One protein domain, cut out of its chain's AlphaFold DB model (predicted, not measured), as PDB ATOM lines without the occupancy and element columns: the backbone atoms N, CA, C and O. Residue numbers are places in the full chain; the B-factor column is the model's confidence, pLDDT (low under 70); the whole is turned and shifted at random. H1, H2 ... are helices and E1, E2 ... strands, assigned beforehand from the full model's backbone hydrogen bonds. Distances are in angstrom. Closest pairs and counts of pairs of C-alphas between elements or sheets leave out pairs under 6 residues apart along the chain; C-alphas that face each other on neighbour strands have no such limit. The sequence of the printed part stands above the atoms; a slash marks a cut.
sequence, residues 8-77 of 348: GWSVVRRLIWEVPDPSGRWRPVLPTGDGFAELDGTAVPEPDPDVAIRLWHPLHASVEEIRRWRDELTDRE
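AT A GLANCE: This is residues 8 to 77 of the 348 residues of the protein "DUF4132 domain-containing protein" of Micromonospora echinaurantiaca (UniProt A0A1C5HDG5). A small, strongly twisted sheet of three strands, E1, E2 and E3, makes the middle, and a long loop, residues 38 to 62, wraps round it from the edge at E3 to the edge at E1. This loop then leads to H2, the longest helix, which is set off to one side of the sheet and runs nearly the same way as E2, while the short helix H1 lies off the sheet near the last residues of E2. The printed part has 70 residues, with two named helices and three named strands in the order H1, E1, E2, E3, H2; the sheet's order is E1, E2, E3, all antiparallel. The class is mixed, helices and strands, with under half of the residues in named elements. The whole is compact, with a radius of gyration of the C-alphas of 11.9 A, and spans 32 by 26 by 21 A.

IN THESE COORDINATES: E2, residues 26 to 32, is 18.1 A long and begins at C-alpha 26 (-30.969, 14.142, 14.667). E1 is residues 17 to 20, 10.2 A, and E3 is residues 35 to 37, 7.0 A. H1, residues 8 to 12, is 6.1 A long and begins at C-alpha 8 (-46.527, 5.840, -0.308). H2, residues 63 to 75, is 18.2 A long and ends at C-alpha 75 (-54.831, 14.078, 19.347).

HOW THE PARTS SIT: The sheet is a meander, each strand the antiparallel neighbour of the one before, with E1 and E3 as edge strands. It is only just strongly twisted, its C-alphas lying up to 4.0 A off the best plane. E1 and E2 form a hairpin at 128 degrees, with N 17 and O 29 2.8 A apart, within hydrogen-bond range. E2 and E3 form a hairpin at 119 degrees, with N 32 and O 35 2.7 A apart, within hydrogen-bond range. The pairing is staggered: E2 pairs with E1 over residues 26 to 29 and with E3 over residues 30 to 32. Residues 54 to 55 pair antiparallel with residues 17 to 18 of E1, and residues 43 to 44 with residues 36 to 37 of E3. Neither helix is on the sheet. The closest C-alphas of H1 and E2 are those of Val 12 and Pro 31, 7.3 A apart. H2 is apart from E1, E2 and H1. In H1 and H2 every O i to N i+4 pair is within hydrogen-bond range.

THE WHOLE: The two C-alphas farthest apart, those of Asp 50 and Asp 75, are 33.2 A apart. The printed part has no cut. The link from E3 to H2, 25 residues, is long; the links H1 to E1, E1 to E2 and E2 to E3 are tight. The mean pLDDT of the printed part is 90.2, and no printed residue is under 70.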
ATOM      1  N   GLY A   8     -47.611   5.615  -1.267       73.88
ATOM      2  CA  GLY A   8     -46.527   5.840  -0.308       73.88
ATOM      3  C   GLY A   8     -46.702   7.072   0.589       73.88
ATOM      4  O   GLY A   8     -46.419   6.988   1.781       73.88
ATOM      5  N   TRP A   9     -47.246   8.186   0.084       81.12
ATOM      6  CA  TRP A   9     -47.427   9.414   0.877       81.12
ATOM      7  C   TRP A   9     -48.377   9.210   2.058       81.12
ATOM      8  O   TRP A   9     -48.149   9.728   3.150       81.12
ATOM      9  N   SER A  10     -49.425   8.403   1.861       82.81
ATOM     10  CA  SER A  10     -50.403   8.099   2.910       82.81
ATOM     11  C   SER A  10     -49.792   7.381   4.119       82.81
ATOM     12  O   SER A  10     -50.297   7.541   5.232       82.81
ATOM     13  N   VAL A  11     -48.701   6.642   3.897       85.00
ATOM     14  CA  VAL A  11     -47.924   5.926   4.914       85.00
ATOM     15  C   VAL A  11     -46.850   6.843   5.497       85.00
ATOM     16  O   VAL A  11     -46.784   7.009   6.712       85.00
ATOM     17  N   VAL A  12     -46.051   7.486   4.639       88.94
ATOM     18  CA  VAL A  12     -44.898   8.318   5.027       88.94
ATOM     19  C   VAL A  12     -45.302   9.457   5.960       88.94
ATOM     20  O   VAL A  12     -44.657   9.645   6.990       88.94
ATOM     21  N   ARG A  13     -46.403  10.160   5.663       90.69
ATOM     22  CA  ARG A  13     -46.883  11.300   6.469       90.69
ATOM     23  C   ARG A  13     -47.349  10.937   7.883       90.69
ATOM     24  O   ARG A  13     -47.637  11.824   8.675       90.69
ATOM     25  N   ARG A  14     -47.507   9.640   8.175       92.75
ATOM     26  CA  ARG A  14     -47.963   9.127   9.479       92.75
ATOM     27  C   ARG A  14     -46.818   8.598  10.347       92.75
ATOM     28  O   ARG A  14     -47.054   8.116  11.454       92.75
ATOM     29  N   LEU A  15     -45.592   8.653   9.833       95.56
ATOM     30  CA  LEU A  15     -44.386   8.214  10.521       95.56
ATOM     31  C   LEU A  15     -43.592   9.422  11.004       95.56
ATOM     32  O   LEU A  15     -43.555  10.458  10.344       95.56
ATOM     33  N   ILE A  16     -42.944   9.252  12.151       96.19
ATOM     34  CA  ILE A  16     -42.006  10.220  12.709       96.19
ATOM     35  C   ILE A  16     -40.645   9.950  12.060       96.19
ATOM     36  O   ILE A  16     -40.108   8.842  12.136       96.19
ATOM     37  N   TRP A  17     -40.087  10.947  11.395       95.75
ATOM     38  CA  TRP A  17     -38.778  10.866  10.753       95.75
ATOM     39  C   TRP A  17     -37.754  11.614  11.584       95.75
ATOM     40  O   TRP A  17     -38.112  12.474  12.376       95.75
ATOM     41  N   GLU A  18     -36.482  11.305  11.403       95.25
ATOM     42  CA  GLU A  18     -35.392  12.113  11.917       95.25
ATOM     43  C   GLU A  18     -34.576  12.674  10.761       95.25
ATOM     44  O   GLU A  18     -34.132  11.932   9.877       95.25
ATOM     45  N   VAL A  19     -34.360  13.985  10.816       93.81
ATOM     46  CA  VAL A  19     -33.513  14.728   9.881       93.81
ATOM     47  C   VAL A  19     -32.325  15.317  10.642       93.81
ATOM     48  O   VAL A  19     -32.498  15.750  11.788       93.81
ATOM     49  N   PRO A  20     -31.113  15.330  10.067       91.62
ATOM     50  CA  PRO A  20     -29.984  15.968  10.721       91.62
ATOM     51  C   PRO A  20     -30.158  17.491  10.699       91.62
ATOM     52  O   PRO A  20     -30.673  18.081   9.747       91.62
ATOM     53  N   ASP A  21     -29.754  18.144  11.776       85.06
ATOM     54  CA  ASP A  21     -29.612  19.592  11.844       85.06
ATOM     55  C   ASP A  21     -28.214  20.038  11.371       85.06
ATOM     56  O   ASP A  21     -27.337  19.194  11.155       85.06
ATOM     57  N   PRO A  22     -27.960  21.352  11.216       82.50
ATOM     58  CA  PRO A  22     -26.639  21.852  10.826       82.50
ATOM     59  C   PRO A  22     -25.497  21.481  11.791       82.50
ATOM     60  O   PRO A  22     -24.333  21.565  11.410       82.50
ATOM     61  N   SER A  23     -25.805  21.079  13.030       85.19
ATOM     62  CA  SER A  23     -24.833  20.586  14.017       85.19
ATOM     63  C   SER A  23     -24.607  19.068  13.945       85.19
ATOM     64  O   SER A  23     -23.764  18.535  14.665       85.19
ATOM     65  N   GLY A  24     -25.335  18.363  13.072       83.12
ATOM     66  CA  GLY A  24     -25.298  16.908  12.930       83.12
ATOM     67  C   GLY A  24     -26.173  16.157  13.939       83.12
ATOM     68  O   GLY A  24     -26.130  14.925  13.981       83.12
ATOM     69  N   ARG A  25     -26.980  16.856  14.748       88.88
ATOM     70  CA  ARG A  25     -27.936  16.227  15.668       88.88
ATOM     71  C   ARG A  25     -29.198  15.824  14.909       88.88
ATOM     72  O   ARG A  25     -29.723  16.573  14.095       88.88
ATOM     73  N   TRP A  26     -29.708  14.637  15.214       92.38
ATOM     74  CA  TRP A  26     -30.969  14.142  14.667       92.38
ATOM     75  C   TRP A  26     -32.157  14.817  15.354       92.38
ATOM     76  O   TRP A  26     -32.219  14.854  16.584       92.38
ATOM     77  N   ARG A  27     -33.086  15.352  14.558       92.69
ATOM     78  CA  ARG A  27     -34.306  16.018  15.030       92.69
ATOM     79  C   ARG A  27     -35.546  15.269  14.558       92.69
ATOM     80  O   ARG A  27     -35.662  15.042  13.350       92.69
ATOM     81  N   PRO A  28     -36.468  14.907  15.463       95.75
ATOM     82  CA  PRO A  28     -37.692  14.217  15.100       95.75
ATOM     83  C   PRO A  28     -38.710  15.172  14.471       95.75
ATOM     84  O   PRO A  28     -38.997  16.240  15.008       95.75
ATOM     85  N   VAL A  29     -39.286  14.768  13.344       95.19
ATOM     86  CA  VAL A  29     -40.207  15.571  12.539       95.19
ATOM     87  C   VAL A  29     -41.353  14.733  11.967       95.19
ATOM     88  O   VAL A  29     -41.210  13.535  11.713       95.19
ATOM     89  N   LEU A  30     -42.489  15.377  11.705       94.44
ATOM     90  CA  LEU A  30     -43.581  14.835  10.898       94.44
ATOM     91  C   LEU A  30     -43.595  15.480   9.506       94.44
ATOM     92  O   LEU A  30     -43.445  16.700   9.407       94.44
ATOM     93  N   PRO A  31     -43.836  14.709   8.430       91.81
ATOM     94  CA  PRO A  31     -44.080  15.280   7.114       91.81
ATOM     95  C   PRO A  31     -45.401  16.059   7.097       91.81
ATOM     96  O   PRO A  31     -46.428  15.602   7.604       91.81
ATOM     97  N   THR A  32     -45.377  17.224   6.467       86.69
ATOM     98  CA  THR A  32     -46.514  18.125   6.248       86.69
ATOM     99  C   THR A  32     -46.732  18.321   4.746       86.69
ATOM    100  O   THR A  32     -45.994  17.767   3.936       86.69
ATOM    101  N   GLY A  33     -47.761  19.073   4.342       80.31
ATOM    102  CA  GLY A  33     -48.024  19.328   2.918       80.31
ATOM    103  C   GLY A  33     -46.868  20.026   2.192       80.31
ATOM    104  O   GLY A  33     -46.626  19.724   1.026       80.31
ATOM    105  N   ASP A  34     -46.131  20.880   2.909       79.06
ATOM    106  CA  ASP A  34     -45.141  21.800   2.337       79.06
ATOM    107  C   ASP A  34     -43.720  21.603   2.911       79.06
ATOM    108  O   ASP A  34     -42.852  22.450   2.718       79.06
ATOM    109  N   GLY A  35     -43.464  20.502   3.629       85.88
ATOM    110  CA  GLY A  35     -42.159  20.227   4.244       85.88
ATOM    111  C   GLY A  35     -42.267  19.352   5.489       85.88
ATOM    112  O   GLY A  35     -43.096  18.445   5.546       85.88
ATOM    113  N   PHE A  36     -41.477  19.644   6.517       91.19
ATOM    114  CA  PHE A  36     -41.491  18.929   7.793       91.19
ATOM    115  C   PHE A  36     -41.863  19.865   8.944       91.19
ATOM    116  O   PHE A  36     -41.703  21.079   8.841       91.19
ATOM    117  N   ALA A  37     -42.353  19.311  10.049       92.94
ATOM    118  CA  ALA A  37     -42.566  20.064  11.278       92.94
ATOM    119  C   ALA A  37     -42.095  19.270  12.495       92.94
ATOM    120  O   ALA A  37     -42.321  18.060  12.580       92.94
ATOM    121  N   GLU A  38     -41.463  19.957  13.441       93.06
ATOM    122  CA  GLU A  38     -41.189  19.414  14.770       93.06
ATOM    123  C   GLU A  38     -42.490  19.296  15.581       93.06
ATOM    124  O   GLU A  38     -43.566  19.768  15.198       93.06
ATOM    125  N   LEU A  39     -42.387  18.634  16.728       89.31
ATOM    126  CA  LEU A  39     -43.505  18.362  17.628       89.31
ATOM    127  C   LEU A  39     -44.175  19.634  18.184       89.31
ATOM    128  O   LEU A  39     -45.351  19.607  18.522       89.31
ATOM    129  N   ASP A  40     -43.445  20.745  18.289       88.75
ATOM    130  CA  ASP A  40     -43.983  22.050  18.704       88.75
ATOM    131  C   ASP A  40     -44.596  22.860  17.544       88.75
ATOM    132  O   ASP A  40     -45.070  23.977  17.750       88.75
ATOM    133  N   GLY A  41     -44.613  22.296  16.332       87.75
ATOM    134  CA  GLY A  41     -45.116  22.943  15.124       87.75
ATOM    135  C   GLY A  41     -44.079  23.787  14.384       87.75
ATOM    136  O   GLY A  41     -44.416  24.363  13.347       87.75
ATOM    137  N   THR A  42     -42.831  23.855  14.858       91.25
ATOM    138  CA  THR A  42     -41.756  24.564  14.159       91.25
ATOM    139  C   THR A  42     -41.520  23.935  12.790       91.25
ATOM    140  O   THR A  42     -41.215  22.746  12.682       91.25
ATOM    141  N   ALA A  43     -41.664  24.736  11.735       91.81
ATOM    142  CA  ALA A  43     -41.423  24.290  10.370       91.81
ATOM    143  C   ALA A  43     -39.934  23.985  10.159       91.81
ATOM    144  O   ALA A  43     -39.059  24.787  10.491       91.81
ATOM    145  N   VAL A  44     -39.660  22.832   9.560       89.81
ATOM    146  CA  VAL A  44     -38.325  22.373   9.192       89.81
ATOM    147  C   VAL A  44     -38.268  22.266   7.668       89.81
ATOM    148  O   VAL A  44     -39.119  21.592   7.076       89.81
ATOM    149  N   PRO A  45     -37.298  22.936   7.014       84.06
ATOM    150  CA  PRO A  45     -37.141  22.830   5.572       84.06
ATOM    151  C   PRO A  45     -36.834  21.385   5.177       84.06
ATOM    152  O   PRO A  45     -36.230  20.631   5.942       84.06
ATOM    153  N   GLU A  46     -37.250  21.007   3.971       83.56
ATOM    154  CA  GLU A  46     -36.884  19.718   3.391       83.56
ATOM    155  C   GLU A  46     -35.349  19.597   3.343       83.56
ATOM    156  O   GLU A  46     -34.682  20.542   2.902       83.56
ATOM    157  N   PRO A  47     -34.768  18.494   3.855       83.81
ATOM    158  CA  PRO A  47     -33.333  18.283   3.760       83.81
ATOM    159  C   PRO A  47     -32.921  18.136   2.292       83.81
ATOM    160  O   PRO A  47     -33.726  17.757   1.442       83.81
ATOM    161  N   ASP A  48     -31.655  18.431   2.001       84.88
ATOM    162  CA  ASP A  48     -31.080  18.196   0.675       84.88
ATOM    163  C   ASP A  48     -31.297  16.721   0.255       84.88
ATOM    164  O   ASP A  48     -31.162  15.839   1.109       84.88
ATOM    165  N   PRO A  49     -31.648  16.423  -1.013       84.00
ATOM    166  CA  PRO A  49     -31.879  15.056  -1.485       84.00
ATOM    167  C   PRO A  49     -30.767  14.046  -1.162       84.00
ATOM    168  O   PRO A  49     -31.062  12.859  -1.014       84.00
ATOM    169  N   ASP A  50     -29.516  14.497  -1.032       87.12
ATOM    170  CA  ASP A  50     -28.370  13.633  -0.724       87.12
ATOM    171  C   ASP A  50     -28.184  13.378   0.786       87.12
ATOM    172  O   ASP A  50     -27.337  12.580   1.206       87.12
ATOM    173  N   VAL A  51     -28.984  14.029   1.634       88.56
ATOM    174  CA  VAL A  51     -28.934  13.864   3.087       88.56
ATOM    175  C   VAL A  51     -29.720  12.628   3.507       88.56
ATOM    176  O   VAL A  51     -30.923  12.496   3.282       88.56
ATOM    177  N   ALA A  52     -29.039  11.726   4.214       89.75
ATOM    178  CA  ALA A  52     -29.687  10.576   4.820       89.75
ATOM    179  C   ALA A  52     -30.696  11.020   5.893       89.75
ATOM    180  O   ALA A  52     -30.347  11.712   6.849       89.75
ATOM    181  N   ILE A  53     -31.931  10.545   5.763       92.44
ATOM    182  CA  ILE A  53     -32.961  10.603   6.804       92.44
ATOM    183  C   ILE A  53     -33.190   9.203   7.369       92.44
ATOM    184  O   ILE A  53     -32.888   8.197   6.721       92.44
ATOM    185  N   ARG A  54     -33.743   9.113   8.576       93.19
ATOM    186  CA  ARG A  54     -34.051   7.819   9.203       93.19
ATOM    187  C   ARG A  54     -35.391   7.847   9.918       93.19
ATOM    188  O   ARG A  54     -35.968   8.904  10.137       93.19
ATOM    189  N   LEU A  55     -35.900   6.674  10.275       95.06
ATOM    190  CA  LEU A  55     -37.084   6.578  11.122       95.06
ATOM    191  C   LEU A  55     -36.703   6.874  12.569       95.06
ATOM    192  O   LEU A  55     -35.738   6.305  13.081       95.06
ATOM    193  N   TRP A  56     -37.503   7.709  13.230       96.62
ATOM    194  CA  TRP A  56     -37.370   7.936  14.663       96.62
ATOM    195  C   TRP A  56     -37.606   6.643  15.441       96.62
ATOM    196  O   TRP A  56     -38.458   5.820  15.071       96.62
ATOM    197  N   HIS A  57     -36.872   6.490  16.540       94.69
ATOM    198  CA  HIS A  57     -36.938   5.321  17.401       94.69
ATOM    199  C   HIS A  57     -36.982   5.721  18.882       94.69
ATOM    200  O   HIS A  57     -36.105   6.467  19.319       94.69
ATOM    201  N   PRO A  58     -37.896   5.161  19.702       94.06
ATOM    202  CA  PRO A  58     -38.024   5.560  21.107       94.06
ATOM    203  C   PRO A  58     -36.776   5.273  21.950       94.06
ATOM    204  O   PRO A  58     -36.528   5.968  22.923       94.06
ATOM    205  N   LEU A  59     -35.943   4.299  21.565       91.69
ATOM    206  CA  LEU A  59     -34.642   4.042  22.212       91.69
ATOM    207  C   LEU A  59     -33.705   5.267  22.213       91.69
ATOM    208  O   LEU A  59     -32.807   5.346  23.045       91.69
ATOM    209  N   HIS A  60     -33.872   6.191  21.266       91.25
ATOM    210  CA  HIS A  60     -33.039   7.391  21.141       91.25
ATOM    211  C   HIS A  60     -33.694   8.639  21.745       91.25
ATOM    212  O   HIS A  60     -33.109   9.717  21.687       91.25
ATOM    213  N   ALA A  61     -34.883   8.491  22.330       91.25
ATOM    214  CA  ALA A  61     -35.705   9.584  22.819       91.25
ATOM    215  C   ALA A  61     -35.854   9.544  24.343       91.25
ATOM    216  O   ALA A  61     -35.770   8.492  24.981       91.25
ATOM    217  N   SER A  62     -36.115  10.706  24.940       90.88
ATOM    218  CA  SER A  62     -36.474  10.783  26.356       90.88
ATOM    219  C   SER A  62     -37.900  10.270  26.587       90.88
ATOM    220  O   SER A  62     -38.742  10.284  25.689       90.88
ATOM    221  N   VAL A  63     -38.209   9.864  27.823       88.25
ATOM    222  CA  VAL A  63     -39.572   9.449  28.208       88.25
ATOM    223  C   VAL A  63     -40.597  10.554  27.927       88.25
ATOM    224  O   VAL A  63     -41.708  10.268  27.482       88.25
ATOM    225  N   GLU A  64     -40.220  11.814  28.153       93.06
ATOM    226  CA  GLU A  64     -41.068  12.971  27.873       93.06
ATOM    227  C   GLU A  64     -41.328  13.138  26.371       93.06
ATOM    228  O   GLU A  64     -42.477  13.307  25.969       93.06
ATOM    229  N   GLU A  65     -40.296  13.028  25.531       93.38
ATOM    230  CA  GLU A  65     -40.448  13.117  24.077       93.38
ATOM    231  C   GLU A  65     -41.345  11.992  23.540       93.38
ATOM    232  O   GLU A  65     -42.276  12.252  22.777       93.38
ATOM    233  N   ILE A  66     -41.141  10.752  24.005       93.75
ATOM    234  CA  ILE A  66     -41.998   9.608  23.657       93.75
ATOM    235  C   ILE A  66     -43.451   9.889  24.052       93.75
ATOM    236  O   ILE A  66     -44.367   9.647  23.264       93.75
ATOM    237  N   ARG A  67     -43.676  10.388  25.274       93.50
ATOM    238  CA  ARG A  67     -45.016  10.717  25.769       93.50
ATOM    239  C   ARG A  67     -45.682  11.756  24.873       93.50
ATOM    240  O   ARG A  67     -46.808  11.521  24.443       93.50
ATOM    241  N   ARG A  68     -44.989  12.853  24.565       95.31
ATOM    242  CA  ARG A  68     -45.544  13.922  23.733       95.31
ATOM    243  C   ARG A  68     -45.836  13.445  22.310       95.31
ATOM    244  O   ARG A  68     -46.889  13.774  21.788       95.31
ATOM    245  N   TRP A  69     -44.983  12.608  21.712       95.44
ATOM    246  CA  TRP A  69     -45.295  11.990  20.417       95.44
ATOM    247  C   TRP A  69     -46.544  11.110  20.474       95.44
ATOM    248  O   TRP A  69     -47.369  11.155  19.567       95.44
ATOM    249  N   ARG A  70     -46.714  10.311  21.532       95.88
ATOM    250  CA  ARG A  70     -47.926   9.492  21.711       95.88
ATOM    251  C   ARG A  70     -49.185  10.348  21.864       95.88
ATOM    252  O   ARG A  70     -50.221   9.981  21.308       95.88
ATOM    253  N   ASP A  71     -49.087  11.445  22.615       94.44
ATOM    254  CA  ASP A  71     -50.172  12.418  22.794       94.44
ATOM    255  C   ASP A  71     -50.530  13.053  21.441       94.44
ATOM    256  O   ASP A  71     -51.660  12.906  20.987       94.44
ATOM    257  N   GLU A  72     -49.540  13.583  20.718       94.00
ATOM    258  CA  GLU A  72     -49.721  14.220  19.408       94.00
ATOM    259  C   GLU A  72     -50.381  13.297  18.374       94.00
ATOM    260  O   GLU A  72     -51.322  13.679  17.677       94.00
ATOM    261  N   LEU A  73     -49.908  12.050  18.276       93.00
ATOM    262  CA  LEU A  73     -50.470  11.067  17.349       93.00
ATOM    263  C   LEU A  73     -51.918  10.711  17.697       93.00
ATOM    264  O   LEU A  73     -52.712  10.442  16.797       93.00
ATOM    265  N   THR A  74     -52.265  10.693  18.985       92.38
ATOM    266  CA  THR A  74     -53.642  10.427  19.420       92.38
ATOM    267  C   THR A  74     -54.532  11.639  19.174       92.38
ATOM    268  O   THR A  74     -55.628  11.481  18.641       92.38
ATOM    269  N   ASP A  75     -54.062  12.842  19.500       91.94
ATOM    270  CA  ASP A  75     -54.831  14.078  19.347       91.94
ATOM    271  C   ASP A  75     -55.145  14.391  17.884       91.94
ATOM    272  O   ASP A  75     -56.260  14.817  17.580       91.94
ATOM    273  N   ARG A  76     -54.207  14.102  16.974       91.19
ATOM    274  CA  ARG A  76     -54.408  14.216  15.518       91.19
ATOM    275  C   ARG A  76     -55.118  13.018  14.885       91.19
ATOM    276  O   ARG A  76     -55.284  13.007  13.666       91.19
ATOM    277  N   GLU A  77     -55.457  11.991  15.664       92.25
ATOM    278  CA  GLU A  77     -55.959  10.704  15.164       92.25
ATOM    279  C   GLU A  77     -55.078  10.121  14.033       92.25
ATOM    280  O   GLU A  77     -55.538   9.561  13.030       92.25
TER     281      GLU A  77